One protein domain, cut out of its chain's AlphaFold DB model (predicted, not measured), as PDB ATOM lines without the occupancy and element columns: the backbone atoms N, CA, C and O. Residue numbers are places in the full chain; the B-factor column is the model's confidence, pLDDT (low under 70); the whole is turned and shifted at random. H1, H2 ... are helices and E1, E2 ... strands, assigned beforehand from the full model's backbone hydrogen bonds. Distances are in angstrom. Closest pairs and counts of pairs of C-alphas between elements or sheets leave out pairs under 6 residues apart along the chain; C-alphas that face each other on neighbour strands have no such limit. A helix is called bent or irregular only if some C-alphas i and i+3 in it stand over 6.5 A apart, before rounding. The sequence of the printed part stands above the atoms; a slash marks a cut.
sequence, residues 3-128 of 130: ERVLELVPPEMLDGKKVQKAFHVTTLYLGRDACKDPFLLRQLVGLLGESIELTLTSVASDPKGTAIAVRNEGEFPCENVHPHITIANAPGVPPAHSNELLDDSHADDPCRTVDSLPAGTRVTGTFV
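What this domain is: This is residues 3 to 128 of the 130 residues of the protein "tRNA_lig_CPD domain-containing protein" of Trypanosoma cruzi (strain CL Brener) (UniProt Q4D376). A strongly twisted sheet makes the body, built along the long, bent strand E1: E2 and then E3 lie to one side of it, and E4 and E5 share its other side. Short helix H4 packs over E2, H1 and H2 graze the sheet, and H3 sits off it at a far end, where residues 30 to 38 stick out. The 126 printed residues hold four named helices and five named strands, ordered H1 H2 H3 E1 E2 E3 H4 E4 E5; the branched sheet is antiparallel and the class mixed, with under half of the residues in named elements. The whole is compact, with radius of gyration of the C-alphas 14.8 A, and spans 41 by 31 by 27 A.

Where its parts are: E1, residues 51 to 61, runs 27.8 A from C-alpha 51 at (50.691, -8.157, 85.350) to C-alpha 61 at (65.629, -11.174, 62.052) and bends by 66 degrees at residue 57. E2 is residues 65 to 71, 19.2 A; E3 is 84 to 89, E4 113 to 116, E5 122 to 126. H3, residues 38 to 46, is 12.3 A long; H1 is 3 to 6, H2 11 to 14, H4 97 to 102.

How they stand to each other: E1, E2 and E3 form a meander, each the antiparallel neighbour of the one before, with N 60 and O 67 at 2.8 A and N 68 and O 85 at 2.9 A. Staggered along E1, E5 has N 52 and O 125 at 2.8 A, and E4 has N 59 and O 115 at 2.8 A. H4, height 7.9 A over the sheet, is only just over E2, with 3 C-alphas; their closest C-alphas, Ser 98 and Ala 67, are 5.8 A apart. H3 is not on the sheet. In H3 and H4 every O i to N i+4 pair is within hydrogen-bond range; H1 and H2 are too short for one.

The domain as a whole: The farthest C-alphas, Glu 12 and Pro 38, are 42.6 A apart. The links H2 to H3 and E2 to E3 are long. The printed part has no cut, and no printed residue is under 70 in pLDDT.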
ATOM      1  N   GLU A   3      60.641 -19.641  78.027       72.91
ATOM      2  CA  GLU A   3      60.454 -20.733  77.062       72.91
ATOM      3  C   GLU A   3      59.385 -20.421  76.006       72.91
ATOM      4  O   GLU A   3      59.658 -20.532  74.816       72.91
ATOM      5  N   ARG A   4      58.224 -19.889  76.417       86.50
ATOM      6  CA  ARG A   4      57.125 -19.555  75.491       86.50
ATOM      7  C   ARG A   4      57.493 -18.504  74.451       86.50
ATOM      8  O   ARG A   4      56.873 -18.455  73.404       86.50
ATOM      9  N   VAL A   5      58.437 -17.616  74.762       92.39
ATOM     10  CA  VAL A   5      58.861 -16.572  73.821       92.39
ATOM     11  C   VAL A   5      59.790 -17.173  72.769       92.39
ATOM     12  O   VAL A   5      59.682 -16.834  71.598       92.39
ATOM     13  N   LEU A   6      60.674 -18.089  73.175       94.80
ATOM     14  CA  LEU A   6      61.605 -18.760  72.266       94.80
ATOM     15  C   LEU A   6      60.908 -19.747  71.327       94.80
ATOM     16  O   LEU A   6      61.323 -19.866  70.183       94.80
ATOM     17  N   GLU A   7      59.835 -20.398  71.775       94.31
ATOM     18  CA  GLU A   7      59.007 -21.284  70.940       94.31
ATOM     19  C   GLU A   7      58.365 -20.571  69.739       94.31
ATOM     20  O   GLU A   7      57.995 -21.222  68.766       94.31
ATOM     21  N   LEU A   8      58.233 -19.242  69.796       95.80
ATOM     22  CA  LEU A   8      57.672 -18.433  68.712       95.80
ATOM     23  C   LEU A   8      58.699 -18.088  67.630       95.80
ATOM     24  O   LEU A   8      58.325 -17.509  66.616       95.80
ATOM     25  N   VAL A   9      59.983 -18.374  67.858       96.88
ATOM     26  CA  VAL A   9      61.072 -17.925  66.990       96.88
ATOM     27  C   VAL A   9      61.551 -19.091  66.130       96.88
ATOM     28  O   VAL A   9      62.025 -20.085  66.689       96.88
ATOM     29  N   PRO A  10      61.485 -18.979  64.789       96.08
ATOM     30  CA  PRO A  10      62.061 -19.979  63.900       96.08
ATOM     31  C   PRO A  10      63.548 -20.217  64.232       96.08
ATOM     32  O   PRO A  10      64.299 -19.241  64.365       96.08
ATOM     33  N   PRO A  11      64.005 -21.473  64.406       95.55
ATOM     34  CA  PRO A  11      65.374 -21.771  64.836       95.55
ATOM     35  C   PRO A  11      66.460 -21.138  63.959       95.55
ATOM     36  O   PRO A  11      67.456 -20.641  64.480       95.55
ATOM     37  N   GLU A  12      66.245 -21.085  62.645       96.27
ATOM     38  CA  GLU A  12      67.141 -20.473  61.662       96.27
ATOM     39  C   GLU A  12      67.364 -18.973  61.907       96.27
ATOM     40  O   GLU A  12      68.436 -18.436  61.624       96.27
ATOM     41  N   MET A  13      66.396 -18.281  62.521       96.99
ATOM     42  CA  MET A  13      66.551 -16.876  62.897       96.99
ATOM     43  C   MET A  13      67.513 -16.694  64.075       96.99
ATOM     44  O   MET A  13      67.902 -15.567  64.379       96.99
ATOM     45  N   LEU A  14      67.937 -17.762  64.752       97.07
ATOM     46  CA  LEU A  14      68.884 -17.707  65.869       97.07
ATOM     47  C   LEU A  14      70.324 -18.042  65.455       97.07
ATOM     48  O   LEU A  14      71.243 -17.839  66.255       97.07
ATOM     49  N   ASP A  15      70.542 -18.491  64.218       95.99
ATOM     50  CA  ASP A  15      71.858 -18.908  63.740       95.99
ATOM     51  C   ASP A  15      72.889 -17.775  63.828       95.99
ATOM     52  O   ASP A  15      72.647 -16.630  63.436       95.99
ATOM     53  N   GLY A  16      74.058 -18.100  64.393       95.51
ATOM     54  CA  GLY A  16      75.162 -17.157  64.605       95.51
ATOM     55  C   GLY A  16      74.937 -16.126  65.720       95.51
ATOM     56  O   GLY A  16      75.815 -15.293  65.962       95.51
ATOM     57  N   LYS A  17      73.802 -16.174  66.428       97.54
ATOM     58  CA  LYS A  17      73.432 -15.198  67.460       97.54
ATOM     59  C   LYS A  17      73.476 -15.802  68.859       97.54
ATOM     60  O   LYS A  17      73.376 -17.008  69.070       97.54
ATOM     61  N   LYS A  18      73.608 -14.932  69.857       96.95
ATOM     62  CA  LYS A  18      73.521 -15.283  71.272       96.95
ATOM     63  C   LYS A  18      72.147 -14.910  71.812       96.95
ATOM     64  O   LYS A  18      71.808 -13.730  71.871       96.95
ATOM     65  N   VAL A  19      71.399 -15.917  72.255       96.37
ATOM     66  CA  VAL A  19      70.091 -15.741  72.900       96.37
ATOM     67  C   VAL A  19      70.238 -15.016  74.242       96.37
ATOM     68  O   VAL A  19      71.163 -15.277  75.021       96.37
ATOM     69  N   GLN A  20      69.322 -14.087  74.507       94.28
ATOM     70  CA  GLN A  20      69.251 -13.343  75.758       94.28
ATOM     71  C   GLN A  20      68.878 -14.262  76.928       94.28
ATOM     72  O   GLN A  20      68.109 -15.208  76.793       94.28
ATOM     73  N   LYS A  21      69.398 -13.960  78.122       91.18
ATOM     74  CA  LYS A  21      69.058 -14.716  79.345       91.18
ATOM     75  C   LYS A  21      67.717 -14.306  79.954       91.18
ATOM     76  O   LYS A  21      67.174 -15.025  80.786       91.18
ATOM     77  N   ALA A  22      67.231 -13.120  79.601       91.75
ATOM     78  CA  ALA A  22      65.989 -12.565  80.107       91.75
ATOM     79  C   ALA A  22      65.321 -11.723  79.023       91.75
ATOM     80  O   ALA A  22      65.965 -10.893  78.384       91.75
ATOM     81  N   PHE A  23      64.014 -11.902  78.887       94.53
ATOM     82  CA  PHE A  23      63.183 -11.209  77.914       94.53
ATOM     83  C   PHE A  23      62.391 -10.107  78.606       94.53
ATOM     84  O   PHE A  23      61.862 -10.310  79.699       94.53
ATOM     85  N   HIS A  24      62.360  -8.929  77.998       94.10
ATOM     86  CA  HIS A  24      61.648  -7.764  78.503       94.10
ATOM     87  C   HIS A  24      61.269  -6.852  77.339       94.10
ATOM     88  O   HIS A  24      61.916  -6.889  76.294       94.10
ATOM     89  N   VAL A  25      60.240  -6.037  77.563       94.81
ATOM     90  CA  VAL A  25      59.898  -4.894  76.716       94.81
ATOM     91  C   VAL A  25      60.321  -3.643  77.458       94.81
ATOM     92  O   VAL A  25      59.920  -3.434  78.603       94.81
ATOM     93  N   THR A  26      61.148  -2.824  76.824       94.50
ATOM     94  CA  THR A  26      61.532  -1.527  77.380       94.50
ATOM     95  C   THR A  26      60.449  -0.512  77.051       94.50
ATOM     96  O   THR A  26      60.258  -0.183  75.882       94.50
ATOM     97  N   THR A  27      59.757  -0.010  78.075       93.35
ATOM     98  CA  THR A  27      58.768   1.066  77.917       93.35
ATOM     99  C   THR A  27      59.427   2.439  77.840       93.35
ATOM    100  O   THR A  27      59.034   3.266  77.025       93.35
ATOM    101  N   LEU A  28      60.437   2.673  78.677       91.91
ATOM    102  CA  LEU A  28      61.157   3.933  78.810       91.91
ATOM    103  C   LEU A  28      62.614   3.634  79.181       91.91
ATOM    104  O   LEU A  28      62.871   2.899  80.134       91.91
ATOM    105  N   TYR A  29      63.565   4.216  78.450       90.36
ATOM    106  CA  TYR A  29      64.990   4.138  78.770       90.36
ATOM    107  C   TYR A  29      65.513   5.521  79.152       90.36
ATOM    108  O   TYR A  29      65.577   6.417  78.318       90.36
ATOM    109  N   LEU A  30      65.901   5.685  80.417       88.13
ATOM    110  CA  LEU A  30      66.404   6.960  80.940       88.13
ATOM    111  C   LEU A  30      67.933   7.062  80.931       88.13
ATOM    112  O   LEU A  30      68.481   8.160  80.961       88.13
ATOM    113  N   GLY A  31      68.652   5.936  80.905       86.47
ATOM    114  CA  GLY A  31      70.108   5.942  81.035       86.47
ATOM    115  C   GLY A  31      70.560   6.644  82.324       86.47
ATOM    116  O   GLY A  31      70.334   6.137  83.419       86.47
ATOM    117  N   ARG A  32      71.230   7.797  82.187       84.83
ATOM    118  CA  ARG A  32      71.645   8.663  83.312       84.83
ATOM    119  C   ARG A  32      70.777   9.912  83.474       84.83
ATOM    120  O   ARG A  32      71.030  10.703  84.380       84.83
ATOM    121  N   ASP A  33      69.801  10.096  82.598       86.46
ATOM    122  CA  ASP A  33      68.932  11.259  82.596       86.46
ATOM    123  C   ASP A  33      67.725  11.047  83.516       86.46
ATOM    124  O   ASP A  33      67.364   9.929  83.887       86.46
ATOM    125  N   ALA A  34      67.083  12.148  83.897       84.33
ATOM    126  CA  ALA A  34      65.795  12.102  84.572       84.33
ATOM    127  C   ALA A  34      64.659  11.976  83.547       84.33
ATOM    128  O   ALA A  34      64.748  12.506  82.436       84.33
ATOM    129  N   CYS A  35      63.555  11.335  83.944       86.80
ATOM    130  CA  CYS A  35      62.333  11.351  83.146       86.80
ATOM    131  C   CYS A  35      61.834  12.793  83.001       86.80
ATOM    132  O   CYS A  35      61.598  13.480  83.998       86.80
ATOM    133  N   LYS A  36      61.698  13.251  81.754       87.66
ATOM    134  CA  LYS A  36      61.236  14.609  81.435       87.66
ATOM    135  C   LYS A  36      59.712  14.718  81.421       87.66
ATOM    136  O   LYS A  36      59.198  15.826  81.543       87.66
ATOM    137  N   ASP A  37      59.011  13.590  81.312       90.99
ATOM    138  CA  ASP A  37      57.555  13.512  81.352       90.99
ATOM    139  C   ASP A  37      57.065  12.975  82.717       90.99
ATOM    140  O   ASP A  37      57.007  11.761  82.952       90.99
ATOM    141  N   PRO A  38      56.680  13.861  83.655       89.01
ATOM    142  CA  PRO A  38      56.186  13.442  84.961       89.01
ATOM    143  C   PRO A  38      54.818  12.747  84.897       89.01
ATOM    144  O   PRO A  38      54.446  12.086  85.869       89.01
ATOM    145  N   PHE A  39      54.046  12.910  83.818       93.19
ATOM    146  CA  PHE A  39      52.768  12.224  83.649       93.19
ATOM    147  C   PHE A  39      53.001  10.769  83.248       93.19
ATOM    148  O   PHE A  39      52.509   9.874  83.941       93.19
ATOM    149  N   LEU A  40      53.843  10.536  82.236       91.96
ATOM    150  CA  LEU A  40      54.281   9.194  81.850       91.96
ATOM    151  C   LEU A  40      54.869   8.446  83.049       91.96
ATOM    152  O   LEU A  40      54.468   7.319  83.336       91.96
ATOM    153  N   LEU A  41      55.760   9.089  83.812       91.46
ATOM    154  CA  LEU A  41      56.359   8.464  84.991       91.46
ATOM    155  C   LEU A  41      55.306   8.027  86.019       91.46
ATOM    156  O   LEU A  41      55.413   6.933  86.565       91.46
ATOM    157  N   ARG A  42      54.271   8.838  86.278       94.20
ATOM    158  CA  ARG A  42      53.187   8.445  87.198       94.20
ATOM    159  C   ARG A  42      52.398   7.254  86.678       94.20
ATOM    160  O   ARG A  42      52.067   6.378  87.474       94.20
ATOM    161  N   GLN A  43      52.105   7.213  85.379       95.08
ATOM    162  CA  GLN A  43      51.425   6.066  84.780       95.08
ATOM    163  C   GLN A  43      52.270   4.796  84.930       95.08
ATOM    164  O   GLN A  43      51.750   3.772  85.359       95.08
ATOM    165  N   LEU A  44      53.580   4.878  84.671       94.83
ATOM    166  CA  LEU A  44      54.510   3.758  84.848       94.83
ATOM    167  C   LEU A  44      54.612   3.314  86.316       94.83
ATOM    168  O   LEU A  44      54.584   2.121  86.600       94.83
ATOM    169  N   VAL A  45      54.680   4.250  87.270       94.26
ATOM    170  CA  VAL A  45      54.680   3.926  88.710       94.26
ATOM    171  C   VAL A  45      53.397   3.202  89.115       94.26
ATOM    172  O   VAL A  45      53.461   2.260  89.902       94.26
ATOM    173  N   GLY A  46      52.251   3.596  88.555       95.38
ATOM    174  CA  GLY A  46      50.967   2.933  88.793       95.38
ATOM    175  C   GLY A  46      50.898   1.486  88.294       95.38
ATOM    176  O   GLY A  46      50.033   0.747  88.744       95.38
ATOM    177  N   LEU A  47      51.808   1.076  87.405       95.56
ATOM    178  CA  LEU A  47      51.902  -0.293  86.898       95.56
ATOM    179  C   LEU A  47      52.924  -1.145  87.659       95.56
ATOM    180  O   LEU A  47      53.089  -2.317  87.341       95.56
ATOM    181  N   LEU A  48      53.645  -0.602  88.644       96.08
ATOM    182  CA  LEU A  48      54.700  -1.345  89.334       96.08
ATOM    183  C   LEU A  48      54.168  -2.621  90.002       96.08
ATOM    184  O   LEU A  48      53.368  -2.559  90.929       96.08
ATOM    185  N   GLY A  49      54.680  -3.775  89.566       96.07
ATOM    186  CA  GLY A  49      54.265  -5.090  90.057       96.07
ATOM    187  C   GLY A  49      53.009  -5.647  89.383       96.07
ATOM    188  O   GLY A  49      52.695  -6.819  89.590       96.07
ATOM    189  N   GLU A  50      52.337  -4.861  88.544       96.04
ATOM    190  CA  GLU A  50      51.162  -5.307  87.807       96.04
ATOM    191  C   GLU A  50      51.536  -6.282  86.692       96.04
ATOM    192  O   GLU A  50      52.605  -6.221  86.070       96.04
ATOM    193  N   SER A  51      50.611  -7.203  86.444       94.40
ATOM    194  CA  SER A  51      50.691  -8.157  85.350       94.40
ATOM    195  C   SER A  51      50.134  -7.517  84.082       94.40
ATOM    196  O   SER A  51      48.954  -7.182  84.020       94.40
ATOM    197  N   ILE A  52      50.966  -7.396  83.052       93.28
ATOM    198  CA  ILE A  52      50.602  -6.824  81.755       93.28
ATOM    199  C   ILE A  52      50.566  -7.941  80.716       93.28
ATOM    200  O   ILE A  52      51.508  -8.729  80.593       93.28
ATOM    201  N   GLU A  53      49.472  -8.012  79.961       93.54
ATOM    202  CA  GLU A  53      49.366  -8.863  78.780       93.54
ATOM    203  C   GLU A  53      49.844  -8.095  77.543       93.54
ATOM    204  O   GLU A  53      49.378  -6.995  77.256       93.54
ATOM    205  N   LEU A  54      50.781  -8.685  76.812       95.41
ATOM    206  CA  LEU A  54      51.372  -8.141  75.600       95.41
ATOM    207  C   LEU A  54      50.860  -8.927  74.399       95.41
ATOM    208  O   LEU A  54      50.844 -10.159  74.433       95.41
ATOM    209  N   THR A  55      50.500  -8.226  73.325       96.08
ATOM    210  CA  THR A  55      50.182  -8.857  72.038       96.08
ATOM    211  C   THR A  55      51.413  -8.840  71.141       96.08
ATOM    212  O   THR A  55      51.982  -7.781  70.886       96.08
ATOM    213  N   LEU A  56      51.821 -10.014  70.668       97.28
ATOM    214  CA  LEU A  56      52.974 -10.204  69.789       97.28
ATOM    215  C   LEU A  56      52.496 -10.308  68.340       97.28
ATOM    216  O   LEU A  56      51.500 -10.984  68.076       97.28
ATOM    217  N   THR A  57      53.187  -9.647  67.412       97.17
ATOM    218  CA  THR A  57      52.736  -9.541  66.011       97.17
ATOM    219  C   THR A  57      53.644 -10.258  65.026       97.17
ATOM    220  O   THR A  57      53.151 -10.930  64.125       97.17
ATOM    221  N   SER A  58      54.959 -10.145  65.185       97.44
ATOM    222  CA  SER A  58      55.917 -10.723  64.244       97.44
ATOM    223  C   SER A  58      57.276 -10.964  64.886       97.44
ATOM    224  O   SER A  58      57.646 -10.300  65.857       97.44
ATOM    225  N   VAL A  59      58.038 -11.889  64.311       97.77
ATOM    226  CA  VAL A  59      59.470 -12.058  64.554       97.77
ATOM    227  C   VAL A  59      60.219 -11.402  63.402       97.77
ATOM    228  O   VAL A  59      59.954 -11.715  62.246       97.77
ATOM    229  N   ALA A  60      61.143 -10.495  63.698       97.61
ATOM    230  CA  ALA A  60      62.060  -9.929  62.717       97.61
ATOM    231  C   ALA A  60      63.481 -10.428  62.995       97.61
ATOM    232  O   ALA A  60      63.884 -10.539  64.158       97.61
ATOM    233  N   SER A  61      64.242 -10.723  61.943       97.91
ATOM    234  CA  SER A  61      65.629 -11.174  62.052       97.91
ATOM    235  C   SER A  61      66.483 -10.709  60.880       97.91
ATOM    236  O   SER A  61      66.030 -10.692  59.738       97.91
ATOM    237  N   ASP A  62      67.737 -10.390  61.166       96.73
ATOM    238  CA  ASP A  62      68.809 -10.183  60.194       96.73
ATOM    239  C   ASP A  62      70.087 -10.901  60.703       96.73
ATOM    240  O   ASP A  62      70.039 -11.619  61.707       96.73
ATOM    241  N   PRO A  63      71.265 -10.766  60.070       96.16
ATOM    242  CA  PRO A  63      72.499 -11.348  60.602       96.16
ATOM    243  C   PRO A  63      72.944 -10.801  61.974       96.16
ATOM    244  O   PRO A  63      73.735 -11.452  62.659       96.16
ATOM    245  N   LYS A  64      72.478  -9.619  62.396       96.72
ATOM    246  CA  LYS A  64      72.911  -8.920  63.615       96.72
ATOM    247  C   LYS A  64      71.995  -9.171  64.812       96.72
ATOM    248  O   LYS A  64      72.475  -9.138  65.949       96.72
ATOM    249  N   GLY A  65      70.706  -9.413  64.603       97.55
ATOM    250  CA  GLY A  65      69.722  -9.488  65.675       97.55
ATOM    251  C   GLY A  65      68.442 -10.231  65.317       97.55
ATOM    252  O   GLY A  65      68.133 -10.480  64.156       97.55
ATOM    253  N   THR A  66      67.708 -10.601  66.363       98.06
ATOM    254  CA  THR A  66      66.369 -11.192  66.281       98.06
ATOM    255  C   THR A  66      65.510 -10.595  67.381       98.06
ATOM    256  O   THR A  66      65.911 -10.589  68.552       98.06
ATOM    257  N   ALA A  67      64.333 -10.101  67.015       98.08
ATOM    258  CA  ALA A  67      63.404  -9.445  67.923       98.08
ATOM    259  C   ALA A  67      61.959  -9.842  67.622       98.08
ATOM    260  O   ALA A  67      61.610 -10.140  66.483       98.08
ATOM    261  N   ILE A  68      61.115  -9.818  68.650       97.83
ATOM    262  CA  ILE A  68      59.667  -9.971  68.502       97.83
ATOM    263  C   ILE A  68      59.016  -8.607  68.672       97.83
ATOM    264  O   ILE A  68      59.211  -7.957  69.702       97.83
ATOM    265  N   ALA A  69      58.233  -8.196  67.680       97.36
ATOM    266  CA  ALA A  69      57.441  -6.979  67.724       97.36
ATOM    267  C   ALA A  69      56.252  -7.139  68.679       97.36
ATOM    268  O   ALA A  69      55.559  -8.164  68.692       97.36
ATOM    269  N   VAL A  70      56.020  -6.105  69.481       96.85
ATOM    270  CA  VAL A  70      54.918  -6.019  70.437       96.85
ATOM    271  C   VAL A  70      53.995  -4.902  69.980       96.85
ATOM    272  O   VAL A  70      54.416  -3.755  69.843       96.85
ATOM    273  N   ARG A  71      52.719  -5.223  69.770       95.41
ATOM    274  CA  ARG A  71      51.706  -4.205  69.491       95.41
ATOM    275  C   ARG A  71      51.494  -3.354  70.739       95.41
ATOM    276  O   ARG A  71      51.285  -3.899  71.824       95.41
ATOM    277  N   ASN A  72      51.489  -2.040  70.553       94.99
ATOM    278  CA  ASN A  72      50.998  -1.099  71.548       94.99
ATOM    279  C   ASN A  72      50.226   0.043  70.863       94.99
ATOM    280  O   ASN A  72      50.803   1.023  70.410       94.99
ATOM    281  N   GLU A  73      48.912  -0.107  70.788       92.65
ATOM    282  CA  GLU A  73      47.912   0.879  70.375       92.65
ATOM    283  C   GLU A  73      47.398   1.710  71.575       92.65
ATOM    284  O   GLU A  73      46.319   2.301  71.521       92.65
ATOM    285  N   GLY A  74      48.161   1.760  72.674       91.76
ATOM    286  CA  GLY A  74      47.808   2.464  73.909       91.76
ATOM    287  C   GLY A  74      47.433   1.542  75.071       91.76
ATOM    288  O   GLY A  74      46.937   2.023  76.090       91.76
ATOM    289  N   GLU A  75      47.669   0.233  74.956       91.67
ATOM    290  CA  GLU A  75      47.423  -0.737  76.027       91.67
ATOM    291  C   GLU A  75      48.327  -0.517  77.244       91.67
ATOM    292  O   GLU A  75      47.936  -0.851  78.363       91.67
ATOM    293  N   PHE A  76      49.523   0.048  77.054       92.21
ATOM    294  CA  PHE A  76      50.400   0.436  78.158       92.21
ATOM    295  C   PHE A  76      51.210   1.704  77.839       92.21
ATOM    296  O   PHE A  76      51.559   1.944  76.681       92.21
ATOM    297  N   PRO A  77      51.567   2.515  78.854       93.49
ATOM    298  CA  PRO A  77      52.432   3.673  78.663       93.49
ATOM    299  C   PRO A  77      53.807   3.226  78.153       93.49
ATOM    300  O   PRO A  77      54.491   2.427  78.799       93.49
ATOM    301  N   CYS A  78      54.212   3.729  76.991       93.44
ATOM    302  CA  CYS A  78      55.461   3.368  76.332       93.44
ATOM    303  C   CYS A  78      55.958   4.541  75.492       93.44
ATOM    304  O   CYS A  78      55.211   5.081  74.684       93.44
ATOM    305  N   GLU A  79      57.220   4.910  75.675       91.94
ATOM    306  CA  GLU A  79      57.917   5.904  74.857       91.94
ATOM    307  C   GLU A  79      58.702   5.259  73.710       91.94
ATOM    308  O   GLU A  79      59.050   5.929  72.739       91.94
ATOM    309  N   ASN A  80      58.990   3.957  73.798       91.20
ATOM    310  CA  ASN A  80      59.616   3.251  72.691       91.20
ATOM    311  C   ASN A  80      58.639   3.156  71.505       91.20
ATOM    312  O   ASN A  80      57.586   2.532  71.629       91.20
ATOM    313  N   VAL A  81      59.024   3.751  70.371       91.81
ATOM    314  CA  VAL A  81      58.267   3.764  69.106       91.81
ATOM    315  C   VAL A  81      58.093   2.357  68.530       91.81
ATOM    316  O   VAL A  81      57.075   2.072  67.908       91.81
ATOM    317  N   HIS A  82      59.040   1.455  68.805       94.17
ATOM    318  CA  HIS A  82      58.992   0.056  68.382       94.17
ATOM    319  C   HIS A  82      59.039  -0.852  69.615       94.17
ATOM    320  O   HIS A  82      60.094  -1.417  69.918       94.17
ATOM    321  N   PRO A  83      57.943  -0.999  70.383       95.68
ATOM    322  CA  PRO A  83      57.914  -1.913  71.515       95.68
ATOM    323  C   PRO A  83      58.264  -3.326  71.049       95.68
ATOM    324  O   PRO A  83      57.694  -3.852  70.092       95.68
ATOM    325  N   HIS A  84      59.235  -3.946  71.712       96.98
ATOM    326  CA  HIS A  84      59.763  -5.226  71.268       96.98
ATOM    327  C   HIS A  84      60.388  -6.023  72.401       96.98
ATOM    328  O   HIS A  84      60.750  -5.484  73.448       96.98
ATOM    329  N   ILE A  85      60.569  -7.314  72.146       96.67
ATOM    330  CA  ILE A  85      61.387  -8.208  72.953       96.67
ATOM    331  C   ILE A  85      62.633  -8.551  72.142       96.67
ATOM    332  O   ILE A  85      62.536  -9.181  71.092       96.67
ATOM    333  N   THR A  86      63.813  -8.174  72.633       97.04
ATOM    334  CA  THR A  86      65.068  -8.635  72.024       97.04
ATOM    335  C   THR A  86      65.283 -10.109  72.360       97.04
ATOM    336  O   THR A  86      65.339 -10.470  73.538       97.04
ATOM    337  N   ILE A  87      65.433 -10.955  71.338       97.56
ATOM    338  CA  ILE A  87      65.612 -12.404  71.496       97.56
ATOM    339  C   ILE A  87      67.082 -12.784  71.472       97.56
ATOM    340  O   ILE A  87      67.554 -13.484  72.369       97.56
ATOM    341  N   ALA A  88      67.806 -12.336  70.452       97.58
ATOM    342  CA  ALA A  88      69.196 -12.702  70.248       97.58
ATOM    343  C   ALA A  88      69.945 -11.616  69.479       97.58
ATOM    344  O   ALA A  88      69.358 -10.894  68.677       97.58
ATOM    345  N   ASN A  89      71.254 -11.526  69.701       97.95
ATOM    346  CA  ASN A  89      72.135 -10.616  68.972       97.95
ATOM    347  C   ASN A  89      73.426 -11.333  68.577       97.95
ATOM    348  O   ASN A  89      73.915 -12.196  69.312       97.95
ATOM    349  N   ALA A  90      74.000 -10.958  67.439       97.47
ATOM    350  CA  ALA A  90      75.346 -11.362  67.071       97.47
ATOM    351  C   ALA A  90      76.367 -10.844  68.110       97.47
ATOM    352  O   ALA A  90      76.132  -9.818  68.762       97.47
ATOM    353  N   PRO A  91      77.510 -11.527  68.300       95.34
ATOM    354  CA  PRO A  91      78.543 -11.073  69.225       95.34
ATOM    355  C   PRO A  91      78.968  -9.621  68.957       95.34
ATOM    356  O   PRO A  91      79.339  -9.267  67.844       95.34
ATOM    357  N   GLY A  92      78.918  -8.779  69.993       95.05
ATOM    358  CA  GLY A  92      79.277  -7.358  69.901       95.05
ATOM    359  C   GLY A  92      78.151  -6.425  69.439       95.05
ATOM    360  O   GLY A  92      78.323  -5.212  69.524       95.05
ATOM    361  N   VAL A  93      76.994  -6.949  69.019       95.84
ATOM    362  CA  VAL A  93      75.828  -6.132  68.651       95.84
ATOM    363  C   VAL A  93      74.973  -5.835  69.891       95.84
ATOM    364  O   VAL A  93      74.594  -6.767  70.609       95.84
ATOM    365  N   PRO A  94      74.653  -4.560  70.180       93.08
ATOM    366  CA  PRO A  94      73.813  -4.204  71.316       93.08
ATOM    367  C   PRO A  94      72.325  -4.512  71.053       93.08
ATOM    368  O   PRO A  94      71.869  -4.392  69.916       93.08
ATOM    369  N   PRO A  95      71.525  -4.786  72.103       90.78
ATOM    370  CA  PRO A  95      70.072  -4.967  71.985       90.78
ATOM    371  C   PRO A  95      69.329  -3.795  71.331       90.78
ATOM    372  O   PRO A  95      68.275  -3.998  70.744       90.78
ATOM    373  N   ALA A  96      69.879  -2.577  71.401       90.93
ATOM    374  CA  ALA A  96      69.286  -1.385  70.790       90.93
ATOM    375  C   ALA A  96      69.080  -1.514  69.269       90.93
ATOM    376  O   ALA A  96      68.173  -0.878  68.736       90.93
ATOM    377  N   HIS A  97      69.861  -2.371  68.599       93.22
ATOM    378  CA  HIS A  97      69.703  -2.673  67.175       93.22
ATOM    379  C   HIS A  97      68.320  -3.263  66.840       93.22
ATOM    380  O   HIS A  97      67.826  -3.078  65.734       93.22
ATOM    381  N   SER A  98      67.639  -3.900  67.797       94.96
ATOM    382  CA  SER A  98      66.272  -4.397  67.607       94.96
ATOM    383  C   SER A  98      65.265  -3.295  67.241       94.96
ATOM    384  O   SER A  98      64.259  -3.604  66.612       94.96
ATOM    385  N   ASN A  99      65.519  -2.028  67.603       92.99
ATOM    386  CA  ASN A  99      64.691  -0.911  67.133       92.99
ATOM    387  C   ASN A  99      64.893  -0.663  65.634       92.99
ATOM    388  O   ASN A  99      63.910  -0.550  64.922       92.99
ATOM    389  N   GLU A 100      66.144  -0.646  65.153       92.47
ATOM    390  CA  GLU A 100      66.461  -0.496  63.720       92.47
ATOM    391  C   GLU A 100      65.844  -1.643  62.908       92.47
ATOM    392  O   GLU A 100      65.225  -1.428  61.874       92.47
ATOM    393  N   LEU A 101      65.943  -2.871  63.424       94.02
ATOM    394  CA  LEU A 101      65.371  -4.065  62.801       94.02
ATOM    395  C   LEU A 101      63.838  -3.993  62.640       94.02
ATOM    396  O   LEU A 101      63.270  -4.639  61.753       94.02
ATOM    397  N   LEU A 102      63.162  -3.241  63.508       94.88
ATOM    398  CA  LEU A 102      61.707  -3.074  63.522       94.88
ATOM    399  C   LEU A 102      61.242  -1.734  62.945       94.88
ATOM    400  O   LEU A 102      60.036  -1.500  62.895       94.88
ATOM    401  N   ASP A 103      62.168  -0.890  62.503       93.57
ATOM    402  CA  ASP A 103      61.860   0.351  61.807       93.57
ATOM    403  C   ASP A 103      61.494   0.044  60.345       93.57
ATOM    404  O   ASP A 103      62.170  -0.725  59.650       93.57
ATOM    405  N   ASP A 104      60.412   0.655  59.866       87.94
ATOM    406  CA  ASP A 104      59.937   0.505  58.490       87.94
ATOM    407  C   ASP A 104      60.945   1.054  57.470       87.94
ATOM    408  O   ASP A 104      60.936   0.632  56.312       87.94
ATOM    409  N   SER A 105      61.881   1.920  57.880       89.66
ATOM    410  CA  SER A 105      62.983   2.358  57.016       89.66
ATOM    411  C   SER A 105      63.905   1.213  56.580       89.66
ATOM    412  O   SER A 105      64.660   1.372  55.623       89.66
ATOM    413  N   HIS A 106      63.861   0.069  57.271       86.26
ATOM    414  CA  HIS A 106      64.611  -1.144  56.940       86.26
ATOM    415  C   HIS A 106      63.768  -2.197  56.207       86.26
ATOM    416  O   HIS A 106      64.239  -3.317  56.005       86.26
ATOM    417  N   ALA A 107      62.536  -1.878  55.792       88.29
ATOM    418  CA  ALA A 107      61.641  -2.839  55.143       88.29
ATOM    419  C   ALA A 107      62.230  -3.469  53.868       88.29
ATOM    420  O   ALA A 107      61.999  -4.651  53.621       88.29
ATOM    421  N   ASP A 108      63.028  -2.702  53.122       89.54
ATOM    422  CA  ASP A 108      63.646  -3.126  51.862       89.54
ATOM    423  C   ASP A 108      65.031  -3.783  52.040       89.54
ATOM    424  O   ASP A 108      65.689  -4.107  51.048       89.54
ATOM    425  N   ASP A 109      65.509  -3.974  53.278       92.31
ATOM    426  CA  ASP A 109      66.784  -4.654  53.524       92.31
ATOM    427  C   ASP A 109      66.671  -6.142  53.132       92.31
ATOM    428  O   ASP A 109      65.924  -6.891  53.768       92.31
ATOM    429  N   PRO A 110      67.423  -6.622  52.120       93.75
ATOM    430  CA  PRO A 110      67.324  -8.004  51.654       93.75
ATOM    431  C   PRO A 110      67.833  -9.027  52.678       93.75
ATOM    432  O   PRO A 110      67.575 -10.221  52.533       93.75
ATOM    433  N   CYS A 111      68.586  -8.590  53.689       94.38
ATOM    434  CA  CYS A 111      69.032  -9.438  54.788       94.38
ATOM    435  C   CYS A 111      67.997  -9.539  55.914       94.38
ATOM    436  O   CYS A 111      68.152 -10.396  56.787       94.38
ATOM    437  N   ARG A 112      66.960  -8.695  55.907       95.60
ATOM    438  CA  ARG A 112      65.896  -8.705  56.903       95.60
ATOM    439  C   ARG A 112      64.807  -9.691  56.501       95.60
ATOM    440  O   ARG A 112      64.255  -9.650  55.406       95.60
ATOM    441  N   THR A 113      64.451 -10.552  57.439       95.50
ATOM    442  CA  THR A 113      63.312 -11.462  57.345       95.50
ATOM    443  C   THR A 113      62.296 -11.110  58.421       95.50
ATOM    444  O   THR A 113      62.663 -10.714  59.530       95.50
ATOM    445  N   VAL A 114      61.013 -11.225  58.083       96.19
ATOM    446  CA  VAL A 114      59.901 -11.013  59.012       96.19
ATOM    447  C   VAL A 114      58.944 -12.183  58.879       96.19
ATOM    448  O   VAL A 114      58.433 -12.437  57.791       96.19
ATOM    449  N   ASP A 115      58.696 -12.872  59.987       95.97
ATOM    450  CA  ASP A 115      57.691 -13.922  60.084       95.97
ATOM    451  C   ASP A 115      56.522 -13.447  60.950       95.97
ATOM    452  O   ASP A 115      56.708 -12.907  62.046       95.97
ATOM    453  N   SER A 116      55.305 -13.588  60.433       97.25
ATOM    454  CA  SER A 116      54.103 -13.113  61.118       97.25
ATOM    455  C   SER A 116      53.651 -14.140  62.142       97.25
ATOM    456  O   SER A 116      53.456 -15.310  61.823       97.25
ATOM    457  N   LEU A 117      53.416 -13.694  63.373       97.12
ATOM    458  CA  LEU A 117      52.867 -14.561  64.407       97.12
ATOM    459  C   LEU A 117      51.356 -14.738  64.208       97.12
ATOM    460  O   LEU A 117      50.682 -13.833  63.700       97.12
ATOM    461  N   PRO A 118      50.780 -15.873  64.646       96.29
ATOM    462  CA  PRO A 118      49.336 -16.055  64.646       96.29
ATOM    463  C   PRO A 118      48.619 -14.900  65.354       96.29
ATOM    464  O   PRO A 118      49.046 -14.435  66.417       96.29
ATOM    465  N   ALA A 119      47.497 -14.454  64.789       94.74
ATOM    466  CA  ALA A 119      46.701 -13.391  65.389       94.74
ATOM    467  C   ALA A 119      46.289 -13.754  66.827       94.74
ATOM    468  O   ALA A 119      45.851 -14.871  67.105       94.74
ATOM    469  N   GLY A 120      46.421 -12.796  67.747       92.28
ATOM    470  CA  GLY A 120      46.102 -13.005  69.160       92.28
ATOM    471  C   GLY A 120      47.188 -13.722  69.966       92.28
ATOM    472  O   GLY A 120      46.930 -14.073  71.118       92.28
ATOM    473  N   THR A 121      48.393 -13.908  69.414       96.34
ATOM    474  CA  THR A 121      49.550 -14.382  70.186       96.34
ATOM    475  C   THR A 121      49.814 -13.435  71.354       96.34
ATOM    476  O   THR A 121      50.075 -12.246  71.163       96.34
ATOM    477  N   ARG A 122      49.716 -13.960  72.579       94.79
ATOM    478  CA  ARG A 122      49.803 -13.182  73.817       94.79
ATOM    479  C   ARG A 122      50.804 -13.779  74.785       94.79
ATOM    480  O   ARG A 122      50.882 -14.996  74.956       94.79
ATOM    481  N   VAL A 123      51.526 -12.902  75.467       94.50
ATOM    482  CA  VAL A 123      52.401 -13.260  76.584       94.50
ATOM    483  C   VAL A 123      52.172 -12.310  77.742       94.50
ATOM    484  O   VAL A 123      51.834 -11.149  77.552       94.50
ATOM    485  N   THR A 124      52.381 -12.800  78.955       93.08
ATOM    486  CA  THR A 124      52.228 -11.993  80.165       93.08
ATOM    487  C   THR A 124      53.593 -11.703  80.771       93.08
ATOM    488  O   THR A 124      54.443 -12.597  80.855       93.08
ATOM    489  N   GLY A 125      53.793 -10.463  81.209       91.90
ATOM    490  CA  GLY A 125      54.967 -10.019  81.952       91.90
ATOM    491  C   GLY A 125      54.570  -9.194  83.172       91.90
ATOM    492  O   GLY A 125      53.455  -8.691  83.254       91.90
ATOM    493  N   THR A 126      55.488  -9.049  84.121       94.57
ATOM    494  CA  THR A 126      55.310  -8.155  85.270       94.57
ATOM    495  C   THR A 126      56.069  -6.867  85.016       94.57
ATOM    496  O   THR A 126      57.253  -6.907  84.666       94.57
ATOM    497  N   PHE A 127      55.404  -5.731  85.200       95.47
ATOM    498  CA  PHE A 127      56.047  -4.438  85.037       95.47
ATOM    499  C   PHE A 127      56.962  -4.130  86.227       95.47
ATOM    500  O   PHE A 127      56.580  -4.261  87.393       95.47
ATOM    501  N   VAL A 128      58.198  -3.731  85.925       94.69
ATOM    502  CA  VAL A 128      59.254  -3.462  86.905       94.69
ATOM    503  C   VAL A 128      60.117  -2.288  86.452       94.69
ATOM    504  O   VAL A 128      60.309  -2.083  85.255       94.69
TER     505      VAL A 128